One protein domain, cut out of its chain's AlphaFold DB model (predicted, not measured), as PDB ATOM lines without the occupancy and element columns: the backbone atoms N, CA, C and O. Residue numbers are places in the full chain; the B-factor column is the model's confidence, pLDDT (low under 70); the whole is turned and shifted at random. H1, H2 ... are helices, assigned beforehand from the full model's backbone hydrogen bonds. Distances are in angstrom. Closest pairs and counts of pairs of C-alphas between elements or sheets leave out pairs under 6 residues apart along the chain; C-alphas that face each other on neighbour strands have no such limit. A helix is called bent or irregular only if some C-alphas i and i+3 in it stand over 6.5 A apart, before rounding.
ATOM      1  N   ARG A 379     181.132 212.057 281.536       91.94
ATOM      2  CA  ARG A 379     181.379 210.884 282.383       91.94
ATOM      3  C   ARG A 379     180.252 209.855 282.268       91.94
ATOM      4  O   ARG A 379     179.103 210.261 282.098       91.94
ATOM      5  N   PRO A 380     180.545 208.548 282.421       89.75
ATOM      6  CA  PRO A 380     179.555 207.479 282.251       89.75
ATOM      7  C   PRO A 380     178.316 207.590 283.152       89.75
ATOM      8  O   PRO A 380     177.235 207.158 282.766       89.75
ATOM      9  N   GLU A 381     178.457 208.157 284.350       90.75
ATOM     10  CA  GLU A 381     177.367 208.320 285.319       90.75
ATOM     11  C   GLU A 381     176.479 209.541 285.026       90.75
ATOM     12  O   GLU A 381     175.405 209.702 285.611       90.75
ATOM     13  N   GLY A 382     176.933 210.432 284.145       91.38
ATOM     14  CA  GLY A 382     176.263 211.676 283.814       91.38
ATOM     15  C   GLY A 382     175.138 211.491 282.805       91.38
ATOM     16  O   GLY A 382     175.312 210.871 281.760       91.38
ATOM     17  N   THR A 383     173.975 212.085 283.076       94.19
ATOM     18  CA  THR A 383     172.856 212.103 282.124       94.19
ATOM     19  C   THR A 383     172.371 213.524 281.900       94.19
ATOM     20  O   THR A 383     172.278 214.308 282.847       94.19
ATOM     21  N   ALA A 384     172.005 213.842 280.656       93.19
ATOM     22  CA  ALA A 384     171.440 215.142 280.317       93.19
ATOM     23  C   ALA A 384     170.170 215.411 281.139       93.19
ATOM     24  O   ALA A 384     170.105 216.394 281.864       93.19
ATOM     25  N   ALA A 385     169.200 214.489 281.125       89.31
ATOM     26  CA  ALA A 385     167.937 214.655 281.850       89.31
ATOM     27  C   ALA A 385     168.123 214.803 283.374       89.31
ATOM     28  O   ALA A 385     167.506 215.677 283.987       89.31
ATOM     29  N   GLY A 386     168.990 213.986 283.987       88.12
ATOM     30  CA  GLY A 386     169.260 214.055 285.424       88.12
ATOM     31  C   GLY A 386     169.931 215.367 285.830       88.12
ATOM     32  O   GLY A 386     169.557 215.971 286.838       88.12
ATOM     33  N   PHE A 387     170.871 215.851 285.016       93.81
ATOM     34  CA  PHE A 387     171.538 217.127 285.246       93.81
ATOM     35  C   PHE A 387     170.615 218.328 285.006       93.81
ATOM     36  O   PHE A 387     170.605 219.253 285.819       93.81
ATOM     37  N   THR A 388     169.777 218.300 283.964       92.62
ATOM     38  CA  THR A 388     168.839 219.387 283.641       92.62
ATOM     39  C   THR A 388     167.946 219.742 284.826       92.62
ATOM     40  O   THR A 388     167.744 220.920 285.108       92.62
ATOM     41  N   GLY A 389     167.460 218.755 285.586       87.44
ATOM     42  CA  GLY A 389     166.651 219.017 286.781       87.44
ATOM     43  C   GLY A 389     167.397 219.796 287.875       87.44
ATOM     44  O   GLY A 389     166.794 220.604 288.585       87.44
ATOM     45  N   LEU A 390     168.709 219.587 288.015       91.88
ATOM     46  CA  LEU A 390     169.559 220.363 288.925       91.88
ATOM     47  C   LEU A 390     169.828 221.761 288.365       91.88
ATOM     48  O   LEU A 390     169.677 222.746 289.091       91.88
ATOM     49  N   LEU A 391     170.167 221.841 287.078       93.31
ATOM     50  CA  LEU A 391     170.493 223.089 286.401       93.31
ATOM     51  C   LEU A 391     169.303 224.055 286.387       93.31
ATOM     52  O   LEU A 391     169.462 225.200 286.789       93.31
ATOM     53  N   VAL A 392     168.103 223.601 286.015       91.94
ATOM     54  CA  VAL A 392     166.897 224.448 286.000       91.94
ATOM     55  C   VAL A 392     166.603 225.003 287.393       91.94
ATOM     56  O   VAL A 392     166.368 226.200 287.537       91.94
ATOM     57  N   ARG A 393     166.680 224.171 288.443       90.44
ATOM     58  CA  ARG A 393     166.493 224.642 289.827       90.44
ATOM     59  C   ARG A 393     167.500 225.725 290.210       90.44
ATOM     60  O   ARG A 393     167.126 226.691 290.873       90.44
ATOM     61  N   TRP A 394     168.759 225.567 289.809       91.56
ATOM     62  CA  TRP A 394     169.803 226.558 290.057       91.56
ATOM     63  C   TRP A 394     169.565 227.854 289.274       91.56
ATOM     64  O   TRP A 394     169.569 228.930 289.870       91.56
ATOM     65  N   LEU A 395     169.287 227.757 287.970       92.19
ATOM     66  CA  LEU A 395     169.042 228.907 287.098       92.19
ATOM     67  C   LEU A 395     167.820 229.715 287.540       92.19
ATOM     68  O   LEU A 395     167.895 230.936 287.558       92.19
ATOM     69  N   VAL A 396     166.738 229.069 287.989       89.56
ATOM     70  CA  VAL A 396     165.566 229.765 288.555       89.56
ATOM     71  C   VAL A 396     165.944 230.582 289.795       89.56
ATOM     72  O   VAL A 396     165.504 231.719 289.946       89.56
ATOM     73  N   ASN A 397     166.789 230.040 290.676       85.75
ATOM     74  CA  ASN A 397     167.265 230.782 291.844       85.75
ATOM     75  C   ASN A 397     168.177 231.957 291.443       85.75
ATOM     76  O   ASN A 397     168.069 233.036 292.020       85.75
ATOM     77  N   MET A 398     169.049 231.766 290.449       90.19
ATOM     78  CA  MET A 398     169.941 232.819 289.941       90.19
ATOM     79  C   MET A 398     169.193 233.920 289.189       90.19
ATOM     80  O   MET A 398     169.512 235.094 289.361       90.19
ATOM     81  N   ALA A 399     168.147 233.576 288.434       89.81
ATOM     82  CA  ALA A 399     167.273 234.547 287.783       89.81
ATOM     83  C   ALA A 399     166.646 235.521 288.797       89.81
ATOM     84  O   ALA A 399     166.457 236.695 288.489       89.81
ATOM     85  N   GLY A 400     166.413 235.073 290.037       88.12
ATOM     86  CA  GLY A 400     165.930 235.916 291.135       88.12
ATOM     87  C   GLY A 400     166.886 237.036 291.571       88.12
ATOM     88  O   GLY A 400     166.453 237.945 292.274       88.12
ATOM     89  N   VAL A 401     168.159 237.004 291.164       88.19
ATOM     90  CA  VAL A 401     169.147 238.063 291.450       88.19
ATOM     91  C   VAL A 401     169.126 239.166 290.382       88.19
ATOM     92  O   VAL A 401     169.492 240.305 290.669       88.19
ATOM     93  N   LEU A 402     168.640 238.872 289.168       90.62
ATOM     94  CA  LEU A 402     168.655 239.808 288.036       90.62
ATOM     95  C   LEU A 402     167.965 241.158 288.317       90.62
ATOM     96  O   LEU A 402     168.525 242.172 287.900       90.62
ATOM     97  N   PRO A 403     166.835 241.247 289.055       91.31
ATOM     98  CA  PRO A 403     166.237 242.542 289.395       91.31
ATOM     99  C   PRO A 403     167.153 243.444 290.230       91.31
ATOM    100  O   PRO A 403     167.147 244.659 290.057       91.31
ATOM    101  N   ALA A 404     167.972 242.865 291.113       88.06
ATOM    102  CA  ALA A 404     168.927 243.639 291.899       88.06
ATOM    103  C   ALA A 404     170.071 244.164 291.021       88.06
ATOM    104  O   ALA A 404     170.456 245.322 291.153       88.06
ATOM    105  N   PHE A 405     170.559 243.352 290.078       90.75
ATOM    106  CA  PHE A 405     171.530 243.794 289.074       90.75
ATOM    107  C   PHE A 405     170.973 244.893 288.166       90.75
ATOM    108  O   PHE A 405     171.677 245.864 287.901       90.75
ATOM    109  N   ALA A 406     169.714 244.784 287.733       91.25
ATOM    110  CA  ALA A 406     169.051 245.831 286.959       91.25
ATOM    111  C   ALA A 406     168.982 247.149 287.749       91.25
ATOM    112  O   ALA A 406     169.425 248.181 287.255       91.25
ATOM    113  N   ALA A 407     168.549 247.097 289.014       90.44
ATOM    114  CA  ALA A 407     168.487 248.275 289.879       90.44
ATOM    115  C   ALA A 407     169.861 248.933 290.108       90.44
ATOM    116  O   ALA A 407     169.941 250.147 290.263       90.44
ATOM    117  N   GLU A 408     170.950 248.159 290.134       90.62
ATOM    118  CA  GLU A 408     172.309 248.713 290.194       90.62
ATOM    119  C   GLU A 408     172.712 249.418 288.904       90.62
ATOM    120  O   GLU A 408     173.304 250.495 288.963       90.62
ATOM    121  N   VAL A 409     172.397 248.827 287.749       91.44
ATOM    122  CA  VAL A 409     172.667 249.428 286.434       91.44
ATOM    123  C   VAL A 409     171.921 250.755 286.296       91.44
ATOM    124  O   VAL A 409     172.516 251.743 285.864       91.44
ATOM    125  N   ASP A 410     170.654 250.797 286.707       92.38
ATOM    126  CA  ASP A 410     169.842 252.013 286.662       92.38
ATOM    127  C   ASP A 410     170.347 253.066 287.659       92.38
ATOM    128  O   ASP A 410     170.561 254.216 287.276       92.38
ATOM    129  N   ALA A 411     170.652 252.681 288.903       90.19
ATOM    130  CA  ALA A 411     171.172 253.609 289.911       90.19
ATOM    131  C   ALA A 411     172.529 254.221 289.516       90.19
ATOM    132  O   ALA A 411     172.753 255.418 289.728       90.19
ATOM    133  N   GLU A 412     173.430 253.430 288.921       89.81
ATOM    134  CA  GLU A 412     174.683 253.946 288.364       89.81
ATOM    135  C   GLU A 412     174.402 254.934 287.224       89.81
ATOM    136  O   GLU A 412     174.974 256.023 287.191       89.81
ATOM    137  N   ARG A 413     173.497 254.591 286.301       89.25
ATOM    138  CA  ARG A 413     173.164 255.448 285.158       89.25
ATOM    139  C   ARG A 413     172.529 256.775 285.580       89.25
ATOM    140  O   ARG A 413     172.794 257.793 284.945       89.25
ATOM    141  N   GLU A 414     171.691 256.765 286.611       90.31
ATOM    142  CA  GLU A 414     170.971 257.948 287.095       90.31
ATOM    143  C   GLU A 414     171.818 258.842 288.003       90.31
ATOM    144  O   GLU A 414     171.704 260.065 287.942       90.31
ATOM    145  N   SER A 415     172.648 258.249 288.865       88.69
ATOM    146  CA  SER A 415     173.298 258.977 289.966       88.69
ATOM    147  C   SER A 415     174.784 258.673 290.155       88.69
ATOM    148  O   SER A 415     175.406 259.240 291.052       88.69
ATOM    149  N   GLY A 416     175.369 257.793 289.336       85.75
ATOM    150  CA  GLY A 416     176.749 257.330 289.506       85.75
ATOM    151  C   GLY A 416     176.951 256.486 290.765       85.75
ATOM    152  O   GLY A 416     178.066 256.412 291.273       85.75
ATOM    153  N   ALA A 417     175.876 255.904 291.308       83.25
ATOM    154  CA  ALA A 417     175.935 255.097 292.517       83.25
ATOM    155  C   ALA A 417     176.843 253.876 292.334       83.25
ATOM    156  O   ALA A 417     176.768 253.168 291.329       83.25
ATOM    157  N   GLU A 418     177.655 253.603 293.353       76.56
ATOM    158  CA  GLU A 418     178.494 252.410 293.381       76.56
ATOM    159  C   GLU A 418     177.643 251.135 293.555       76.56
ATOM    160  O   GLU A 418     176.661 251.145 294.315       76.56
ATOM    161  N   PRO A 419     178.008 250.016 292.898       76.75
ATOM    162  CA  PRO A 419     177.275 248.758 293.018       76.75
ATOM    163  C   PRO A 419     177.308 248.218 294.453       76.75
ATOM    164  O   PRO A 419     178.317 248.324 295.153       76.75
ATOM    165  N   ARG A 420     176.215 247.586 294.895       73.00
ATOM    166  CA  ARG A 420     176.100 247.024 296.254       73.00
ATOM    167  C   ARG A 420     176.437 245.534 296.290       73.00
ATOM    168  O   ARG A 420     177.024 245.055 297.258       73.00
ATOM    169  N   LEU A 421     176.084 244.806 295.238       67.88
ATOM    170  CA  LEU A 421     176.396 243.407 294.994       67.88
ATOM    171  C   LEU A 421     177.712 243.331 294.230       67.88
ATOM    172  O   LEU A 421     177.758 243.357 293.001       67.88
ATOM    173  N   VAL A 422     178.805 243.218 294.977       70.25
ATOM    174  CA  VAL A 422     180.141 243.076 294.401       70.25
ATOM    175  C   VAL A 422     180.789 241.778 294.856       70.25
ATOM    176  O   VAL A 422     180.867 241.475 296.046       70.25
ATOM    177  N   GLN A 423     181.284 241.007 293.891       76.81
ATOM    178  CA  GLN A 423     182.280 239.970 294.137       76.81
ATOM    179  C   GLN A 423     183.632 240.481 293.656       76.81
ATOM    180  O   GLN A 423     183.715 241.158 292.626       76.81
ATOM    181  N   THR A 424     184.695 240.152 294.388       85.56
ATOM    182  CA  THR A 424     186.052 240.518 293.975       85.56
ATOM    183  C   THR A 424     186.382 239.872 292.635       85.56
ATOM    184  O   THR A 424     185.993 238.731 292.363       85.56
ATOM    185  N   LEU A 425     187.096 240.609 291.786       87.44
ATOM    186  CA  LEU A 425     187.482 240.118 290.466       87.44
ATOM    187  C   LEU A 425     188.336 238.853 290.567       87.44
ATOM    188  O   LEU A 425     188.106 237.922 289.803       87.44
ATOM    189  N   ASP A 426     189.220 238.756 291.562       88.25
ATOM    190  CA  ASP A 426     190.025 237.552 291.803       88.25
ATOM    191  C   ASP A 426     189.166 236.302 292.029       88.25
ATOM    192  O   ASP A 426     189.459 235.238 291.482       88.25
ATOM    193  N   LEU A 427     188.068 236.425 292.789       89.94
ATOM    194  CA  LEU A 427     187.157 235.307 293.036       89.94
ATOM    195  C   LEU A 427     186.417 234.904 291.755       89.94
ATOM    196  O   LEU A 427     186.300 233.713 291.467       89.94
ATOM    197  N   GLN A 428     185.951 235.881 290.972       90.00
ATOM    198  CA  GLN A 428     185.271 235.626 289.698       90.00
ATOM    199  C   GLN A 428     186.217 234.983 288.671       90.00
ATOM    200  O   GLN A 428     185.851 234.006 288.017       90.00
ATOM    201  N   ILE A 429     187.452 235.484 288.570       94.06
ATOM    202  CA  ILE A 429     188.506 234.955 287.694       94.06
ATOM    203  C   ILE A 429     188.848 233.519 288.090       94.06
ATOM    204  O   ILE A 429     188.898 232.653 287.219       94.06
ATOM    205  N   ALA A 430     189.052 233.248 289.382       94.56
ATOM    206  CA  ALA A 430     189.356 231.905 289.867       94.56
ATOM    207  C   ALA A 430     188.203 230.925 289.597       94.56
ATOM    208  O   ALA A 430     188.434 229.819 289.107       94.56
ATOM    209  N   ALA A 431     186.957 231.333 289.861       93.00
ATOM    210  CA  ALA A 431     185.781 230.511 289.584       93.00
ATOM    211  C   ALA A 431     185.650 230.192 288.087       93.00
ATOM    212  O   ALA A 431     185.475 229.032 287.720       93.00
ATOM    213  N   MET A 432     185.793 231.197 287.220       94.38
ATOM    214  CA  MET A 432     185.705 231.016 285.772       94.38
ATOM    215  C   MET A 432     186.857 230.157 285.227       94.38
ATOM    216  O   MET A 432     186.625 229.278 284.401       94.38
ATOM    217  N   ALA A 433     188.084 230.347 285.725       96.75
ATOM    218  CA  ALA A 433     189.232 229.520 285.354       96.75
ATOM    219  C   ALA A 433     189.008 228.037 285.694       96.75
ATOM    220  O   ALA A 433     189.263 227.179 284.852       96.75
ATOM    221  N   ASN A 434     188.435 227.735 286.865       97.69
ATOM    222  CA  ASN A 434     188.081 226.360 287.231       97.69
ATOM    223  C   ASN A 434     187.078 225.734 286.252       97.69
ATOM    224  O   ASN A 434     187.204 224.555 285.923       97.69
ATOM    225  N   ILE A 435     186.089 226.500 285.778       97.19
ATOM    226  CA  ILE A 435     185.119 226.002 284.791       97.19
ATOM    227  C   ILE A 435     185.826 225.715 283.464       97.19
ATOM    228  O   ILE A 435     185.611 224.651 282.884       97.19
ATOM    229  N   VAL A 436     186.692 226.619 283.000       97.94
ATOM    230  CA  VAL A 436     187.473 226.440 281.765       97.94
ATOM    231  C   VAL A 436     188.347 225.185 281.845       97.94
ATOM    232  O   VAL A 436     188.295 224.340 280.951       97.94
ATOM    233  N   ASP A 437     189.098 225.010 282.931       97.75
ATOM    234  CA  ASP A 437     189.990 223.860 283.096       97.75
ATOM    235  C   ASP A 437     189.215 222.542 283.225       97.75
ATOM    236  O   ASP A 437     189.575 221.545 282.594       97.75
ATOM    237  N   ALA A 438     188.102 222.539 283.965       97.69
ATOM    238  CA  ALA A 438     187.217 221.382 284.057       97.69
ATOM    239  C   ALA A 438     186.573 221.031 282.707       97.69
ATOM    240  O   ALA A 438     186.417 219.851 282.400       97.69
ATOM    241  N   SER A 439     186.233 222.032 281.890       97.81
ATOM    242  CA  SER A 439     185.680 221.826 280.544       97.81
ATOM    243  C   SER A 439     186.697 221.130 279.643       97.81
ATOM    244  O   SER A 439     186.388 220.098 279.053       97.81
ATOM    245  N   ARG A 440     187.952 221.606 279.630       97.44
ATOM    246  CA  ARG A 440     189.039 220.971 278.866       97.44
ATOM    247  C   ARG A 440     189.298 219.541 279.322       97.44
ATOM    248  O   ARG A 440     189.413 218.645 278.491       97.44
ATOM    249  N   ALA A 441     189.350 219.315 280.635       97.38
ATOM    250  CA  ALA A 441     189.524 217.979 281.199       97.38
ATOM    251  C   ALA A 441     188.363 217.029 280.844       97.38
ATOM    252  O   ALA A 441     188.566 215.821 280.752       97.38
ATOM    253  N   ALA A 442     187.163 217.573 280.627       96.88
ATOM    254  CA  ALA A 442     185.978 216.855 280.171       96.88
ATOM    255  C   ALA A 442     185.890 216.703 278.635       96.88
ATOM    256  O   ALA A 442     184.942 216.093 278.147       96.88
ATOM    257  N   GLY A 443     186.844 217.248 277.868       97.06
ATOM    258  CA  GLY A 443     186.808 217.239 276.401       97.06
ATOM    259  C   GLY A 443     185.754 218.174 275.791       97.06
ATOM    260  O   GLY A 443     185.326 217.948 274.663       97.06
ATOM    261  N   VAL A 444     185.324 219.202 276.527       97.88
ATOM    262  CA  VAL A 444     184.330 220.201 276.107       97.88
ATOM    263  C   VAL A 444     185.034 221.516 275.776       97.88
ATOM    264  O   VAL A 444     185.882 221.964 276.547       97.88
ATOM    265  N   ASP A 445     184.676 222.139 274.651       96.81
ATOM    266  CA  ASP A 445     185.249 223.413 274.197       96.81
ATOM    267  C   ASP A 445     184.793 224.596 275.082       96.81
ATOM    268  O   ASP A 445     183.600 224.909 275.115       96.81
ATOM    269  N   PRO A 446     185.706 225.281 275.803       95.88
ATOM    270  CA  PRO A 446     185.367 226.406 276.666       95.88
ATOM    271  C   PRO A 446     185.463 227.785 275.985       95.88
ATOM    272  O   PRO A 446     185.430 228.789 276.699       95.88
ATOM    273  N   ALA A 447     185.607 227.884 274.657       94.31
ATOM    274  CA  ALA A 447     185.941 229.134 273.957       94.31
ATOM    275  C   ALA A 447     185.106 230.367 274.378       94.31
ATOM    276  O   ALA A 447     185.645 231.457 274.588       94.31
ATOM    277  N   HIS A 448     183.791 230.220 274.571       89.56
ATOM    278  CA  HIS A 448     182.921 231.330 274.989       89.56
ATOM    279  C   HIS A 448     183.177 231.801 276.438       89.56
ATOM    280  O   HIS A 448     183.048 232.990 276.751       89.56
ATOM    281  N   LEU A 449     183.589 230.895 277.330       93.50
ATOM    282  CA  LEU A 449     183.984 231.218 278.705       93.50
ATOM    283  C   LEU A 449     185.369 231.863 278.751       93.50
ATOM    284  O   LEU A 449     185.610 232.743 279.576       93.50
ATOM    285  N   GLU A 450     186.267 231.478 277.844       93.44
ATOM    286  CA  GLU A 450     187.599 232.077 277.730       93.44
ATOM    287  C   GLU A 450     187.534 233.562 277.359       93.44
ATOM    288  O   GLU A 450     188.238 234.370 277.965       93.44
ATOM    289  N   LEU A 451     186.638 233.951 276.444       90.31
ATOM    290  CA  LEU A 451     186.388 235.362 276.109       90.31
ATOM    291  C   LEU A 451     185.873 236.161 277.317       90.31
ATOM    292  O   LEU A 451     186.252 237.319 277.547       90.31
ATOM    293  N   SER A 452     185.018 235.532 278.123       89.50
ATOM    294  CA  SER A 452     184.499 236.133 279.353       89.50
ATOM    295  C   SER A 452     185.615 236.311 280.389       89.50
ATOM    296  O   SER A 452     185.780 237.419 280.910       89.50
ATOM    297  N   LEU A 453     186.425 235.267 280.613       92.69
ATOM    298  CA  LEU A 453     187.588 235.249 281.507       92.69
ATOM    299  C   LEU A 453     188.654 236.274 281.108       92.69
ATOM    300  O   LEU A 453     189.193 236.956 281.981       92.69
ATOM    301  N   ALA A 454     188.948 236.398 279.812       92.19
ATOM    302  CA  ALA A 454     189.927 237.348 279.294       92.19
ATOM    303  C   ALA A 454     189.598 238.773 279.742       92.19
ATOM    304  O   ALA A 454     190.420 239.410 280.391       92.19
ATOM    305  N   GLY A 455     188.367 239.244 279.536       89.81
ATOM    306  CA  GLY A 455     188.070 240.611 279.962       89.81
ATOM    307  C   GLY A 455     187.762 240.790 281.451       89.81
ATOM    308  O   GLY A 455     187.762 241.926 281.908       89.81
ATOM    309  N   LEU A 456     187.564 239.723 282.241       90.81
ATOM    310  CA  LEU A 456     187.679 239.848 283.704       90.81
ATOM    311  C   LEU A 456     189.133 240.142 284.106       90.81
ATOM    312  O   LEU A 456     189.376 240.988 284.965       90.81
ATOM    313  N   ARG A 457     190.105 239.485 283.456       92.62
ATOM    314  CA  ARG A 457     191.536 239.763 283.658       92.62
ATOM    315  C   ARG A 457     191.922 241.156 283.166       92.62
ATOM    316  O   ARG A 457     192.706 241.813 283.842       92.62
ATOM    317  N   ASP A 458     191.342 241.631 282.063       91.12
ATOM    318  CA  ASP A 458     191.582 242.997 281.582       91.12
ATOM    319  C   ASP A 458     191.110 244.045 282.598       91.12
ATOM    320  O   ASP A 458     191.833 245.004 282.856       91.12
ATOM    321  N   LEU A 459     189.944 243.847 283.231       88.12
ATOM    322  CA  LEU A 459     189.463 244.735 284.298       88.12
ATOM    323  C   LEU A 459     190.427 244.766 285.489       88.12
ATOM    324  O   LEU A 459     190.748 245.843 285.991       88.12
ATOM    325  N   LEU A 460     190.924 243.600 285.906       90.06
ATOM    326  CA  LEU A 460     191.924 243.515 286.970       90.06
ATOM    327  C   LEU A 460     193.222 244.241 286.575       90.06
ATOM    328  O   LEU A 460     193.777 244.997 287.370       90.06
ATOM    329  N   GLY A 461     193.673 244.076 285.327       89.44
ATOM    330  CA  GLY A 461     194.842 244.769 284.777       89.44
ATOM    331  C   GLY A 461     194.679 246.291 284.684       89.44
ATOM    332  O   GLY A 461     195.662 247.018 284.794       89.44
ATOM    333  N   GLN A 462     193.444 246.780 284.545       86.94
ATOM    334  CA  GLN A 462     193.090 248.206 284.584       86.94
ATOM    335  C   GLN A 462     192.989 248.767 286.016       86.94
ATOM    336  O   GLN A 462     192.715 249.952 286.194       86.94
ATOM    337  N   GLY A 463     193.228 247.943 287.042       86.19
ATOM    338  CA  GLY A 463     193.206 248.351 288.448       86.19
ATOM    339  C   GLY A 463     191.835 248.246 289.118       86.19
ATOM    340  O   GLY A 463     191.693 248.661 290.269       86.19
ATOM    341  N   HIS A 464     190.827 247.676 288.449       84.56
ATOM    342  CA  HIS A 464     189.567 247.347 289.110       84.56
ATOM    343  C   HIS A 464     189.769 246.148 290.043       84.56
ATOM    344  O   HIS A 464     190.373 245.149 289.666       84.56
ATOM    345  N   VAL A 465     189.229 246.226 291.260       82.19
ATOM    346  CA  VAL A 465     189.301 245.135 292.261       82.19
ATOM    347  C   VAL A 465     187.954 244.416 292.407       82.19
ATOM    348  O   VAL A 465     187.879 243.248 292.792       82.19
ATOM    349  N   VAL A 466     186.870 245.103 292.049       81.25
ATOM    350  CA  VAL A 466     185.493 244.611 292.088       81.25
ATOM    351  C   VAL A 466     184.803 244.901 290.761       81.25
ATOM    352  O   VAL A 466     185.069 245.923 290.126       81.25
ATOM    353  N   ALA A 467     183.903 244.012 290.349       77.62
ATOM    354  CA  ALA A 467     183.036 244.231 289.201       77.62
ATOM    355  C   ALA A 467     181.602 243.839 289.557       77.62
ATOM    356  O   ALA A 467     181.332 242.676 289.863       77.62
ATOM    357  N   GLY A 468     180.710 244.831 289.532       83.50
ATOM    358  CA  GLY A 468     179.263 244.647 289.640       83.50
ATOM    359  C   GLY A 468     178.584 244.619 288.268       83.50
ATOM    360  O   GLY A 468     179.231 244.790 287.227       83.50
ATOM    361  N   ALA A 469     177.261 244.459 288.271       87.38
ATOM    362  CA  ALA A 469     176.452 244.446 287.051       87.38
ATOM    363  C   ALA A 469     176.646 245.680 286.141       87.38
ATOM    364  O   ALA A 469     176.768 245.488 284.928       87.38
ATOM    365  N   PRO A 470     176.774 246.922 286.659       88.75
ATOM    366  CA  PRO A 470     176.972 248.093 285.802       88.75
ATOM    367  C   PRO A 470     178.275 248.043 284.994       88.75
ATOM    368  O   PRO A 470     178.287 248.292 283.785       88.75
ATOM    369  N   THR A 471     179.374 247.612 285.620       85.81
ATOM    370  CA  THR A 471     180.662 247.407 284.940       85.81
ATOM    371  C   THR A 471     180.566 246.335 283.857       85.81
ATOM    372  O   THR A 471     181.087 246.537 282.759       85.81
ATOM    373  N   ALA A 472     179.860 245.231 284.124       85.62
ATOM    374  CA  ALA A 472     179.632 244.185 283.128       85.62
ATOM    375  C   ALA A 472     178.845 244.708 281.913       85.62
ATOM    376  O   ALA A 472     179.241 244.456 280.776       85.62
ATOM    377  N   VAL A 473     177.788 245.500 282.136       88.88
ATOM    378  CA  VAL A 473     177.002 246.124 281.059       88.88
ATOM    379  C   VAL A 473     177.842 247.118 280.253       88.88
ATOM    380  O   VAL A 473     177.812 247.078 279.024       88.88
ATOM    381  N   ARG A 474     178.627 247.989 280.905       86.19
ATOM    382  CA  ARG A 474     179.498 248.951 280.203       86.19
ATOM    383  C   ARG A 474     180.520 248.270 279.305       86.19
ATOM    384  O   ARG A 474     180.729 248.739 278.195       86.19
ATOM    385  N   ARG A 475     181.117 247.161 279.751       83.94
ATOM    386  CA  ARG A 475     182.102 246.407 278.958       83.94
ATOM    387  C   ARG A 475     181.519 245.894 277.637       83.94
ATOM    388  O   ARG A 475     182.247 245.776 276.658       83.94
ATOM    389  N   LEU A 476     180.226 245.573 277.615       88.19
ATOM    390  CA  LEU A 476     179.540 245.096 276.413       88.19
ATOM    391  C   LEU A 476     179.137 246.231 275.462       88.19
ATOM    392  O   LEU A 476     178.758 245.961 274.324       88.19
TER     393      LEU A 476
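What this domain is: This is residues 379 to 476 of the 505 residues of the protein "Tartronate semialdehyde reductase" of Streptomyces sp. MP131-18 (UniProt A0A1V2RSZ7). Two helices set end to end, H1 and then H2, make one long arm, and the hairpin of H3 and H4 runs along the other side of an open gap; the short helix H5 crosses between H2 and the hairpin at one end, so that the whole looks like a loose, lopsided U. The free end of the long arm, residues 380 to 400 with H1 in it, sticks out with no packing partner, while H2 is the part of the arm on which H5 packs. The printed part has 98 residues with five named helices, H1, H2, H3, H4 and H5 in this order, and no named strand; the class is all helix, with 70 residues in the named helices. The whole is loose, with a radius of gyration of the C-alphas of 16.1 A, and elongated, spanning 52 by 30 by 20 A.

How they stand to each other: From the first printed residue onward, H1, residues 384 to 399, touches no helix. It has a kink of 27 degrees near residue 391, yet it is not bent. H1 and H2, residues 402 to 415, meet only through their link. H2 and H3, residues 425 to 441, are apart. H3 and H4, residues 447 to 461, touch with 14 pairs of C-alphas within 8 A, and the closest are those of Ile 429 and Leu 453, 6.3 A apart. These two run opposite ways at a shallow tilt of 26 degrees and form a helical hairpin. H5, residues 469 to 476, touches H2, and their closest C-alphas, those of Val 409 and Pro 470, are 4.6 A apart. The lines of H2 and H5 are about perpendicular, at 79 degrees. H4 and H5 are near each other, with 7 pairs of C-alphas within 10 A. H1 is apart from H3, H4 and H5, and H5 is apart from H3. Outside the helices, residues 423 to 424 and residues 466 to 467 form a short antiparallel pairing. In H2, H3, H4 and H5 every O i to N i+4 pair is within hydrogen-bond range, and in H1 10 of 12 are.

Where its parts are: H1 begins at C-alpha 384, at (171.440, 215.142, 280.317), and measures 21.2 A from first to last C-alpha. H2 is 19.8 A long and ends at C-alpha 415, at (173.298, 258.977, 289.966). H3 is the longest helix by residues, with 17, and measures 24.1 A. H4 has 15 residues and measures 21.0 A. H5 has 8 residues, measures 11.1 A and ends at C-alpha 476, at (179.540, 245.096, 276.413).

The domain as a whole: The two C-alphas farthest apart are those of Pro 380 and Ser 415, at 52.4 A, and the first and last printed C-alphas, of Arg 379 and Leu 476, are 34.8 A apart. Residues 380 to 400, of which 384 to 399 belong to H1, stand free. The body without them has 77 residues and spans 47 by 27 by 19 A, with a radius of gyration of 14.3 A. The centres of H4 and H3 are nearest to the mean of the C-alphas, at 10.3 A and 10.4 A, and that of H2 is farthest from it, at 16.9 A. The links from H1 to H2 and from H3 to H4 are tight, with 2 and 5 residues; those from H2 to H3 and from H4 to H5 are short, with 9 and 7, and no link is long. The printed part has no cut. The mean pLDDT of the printed part is 89.6, and one residue, Leu 421, is under 70.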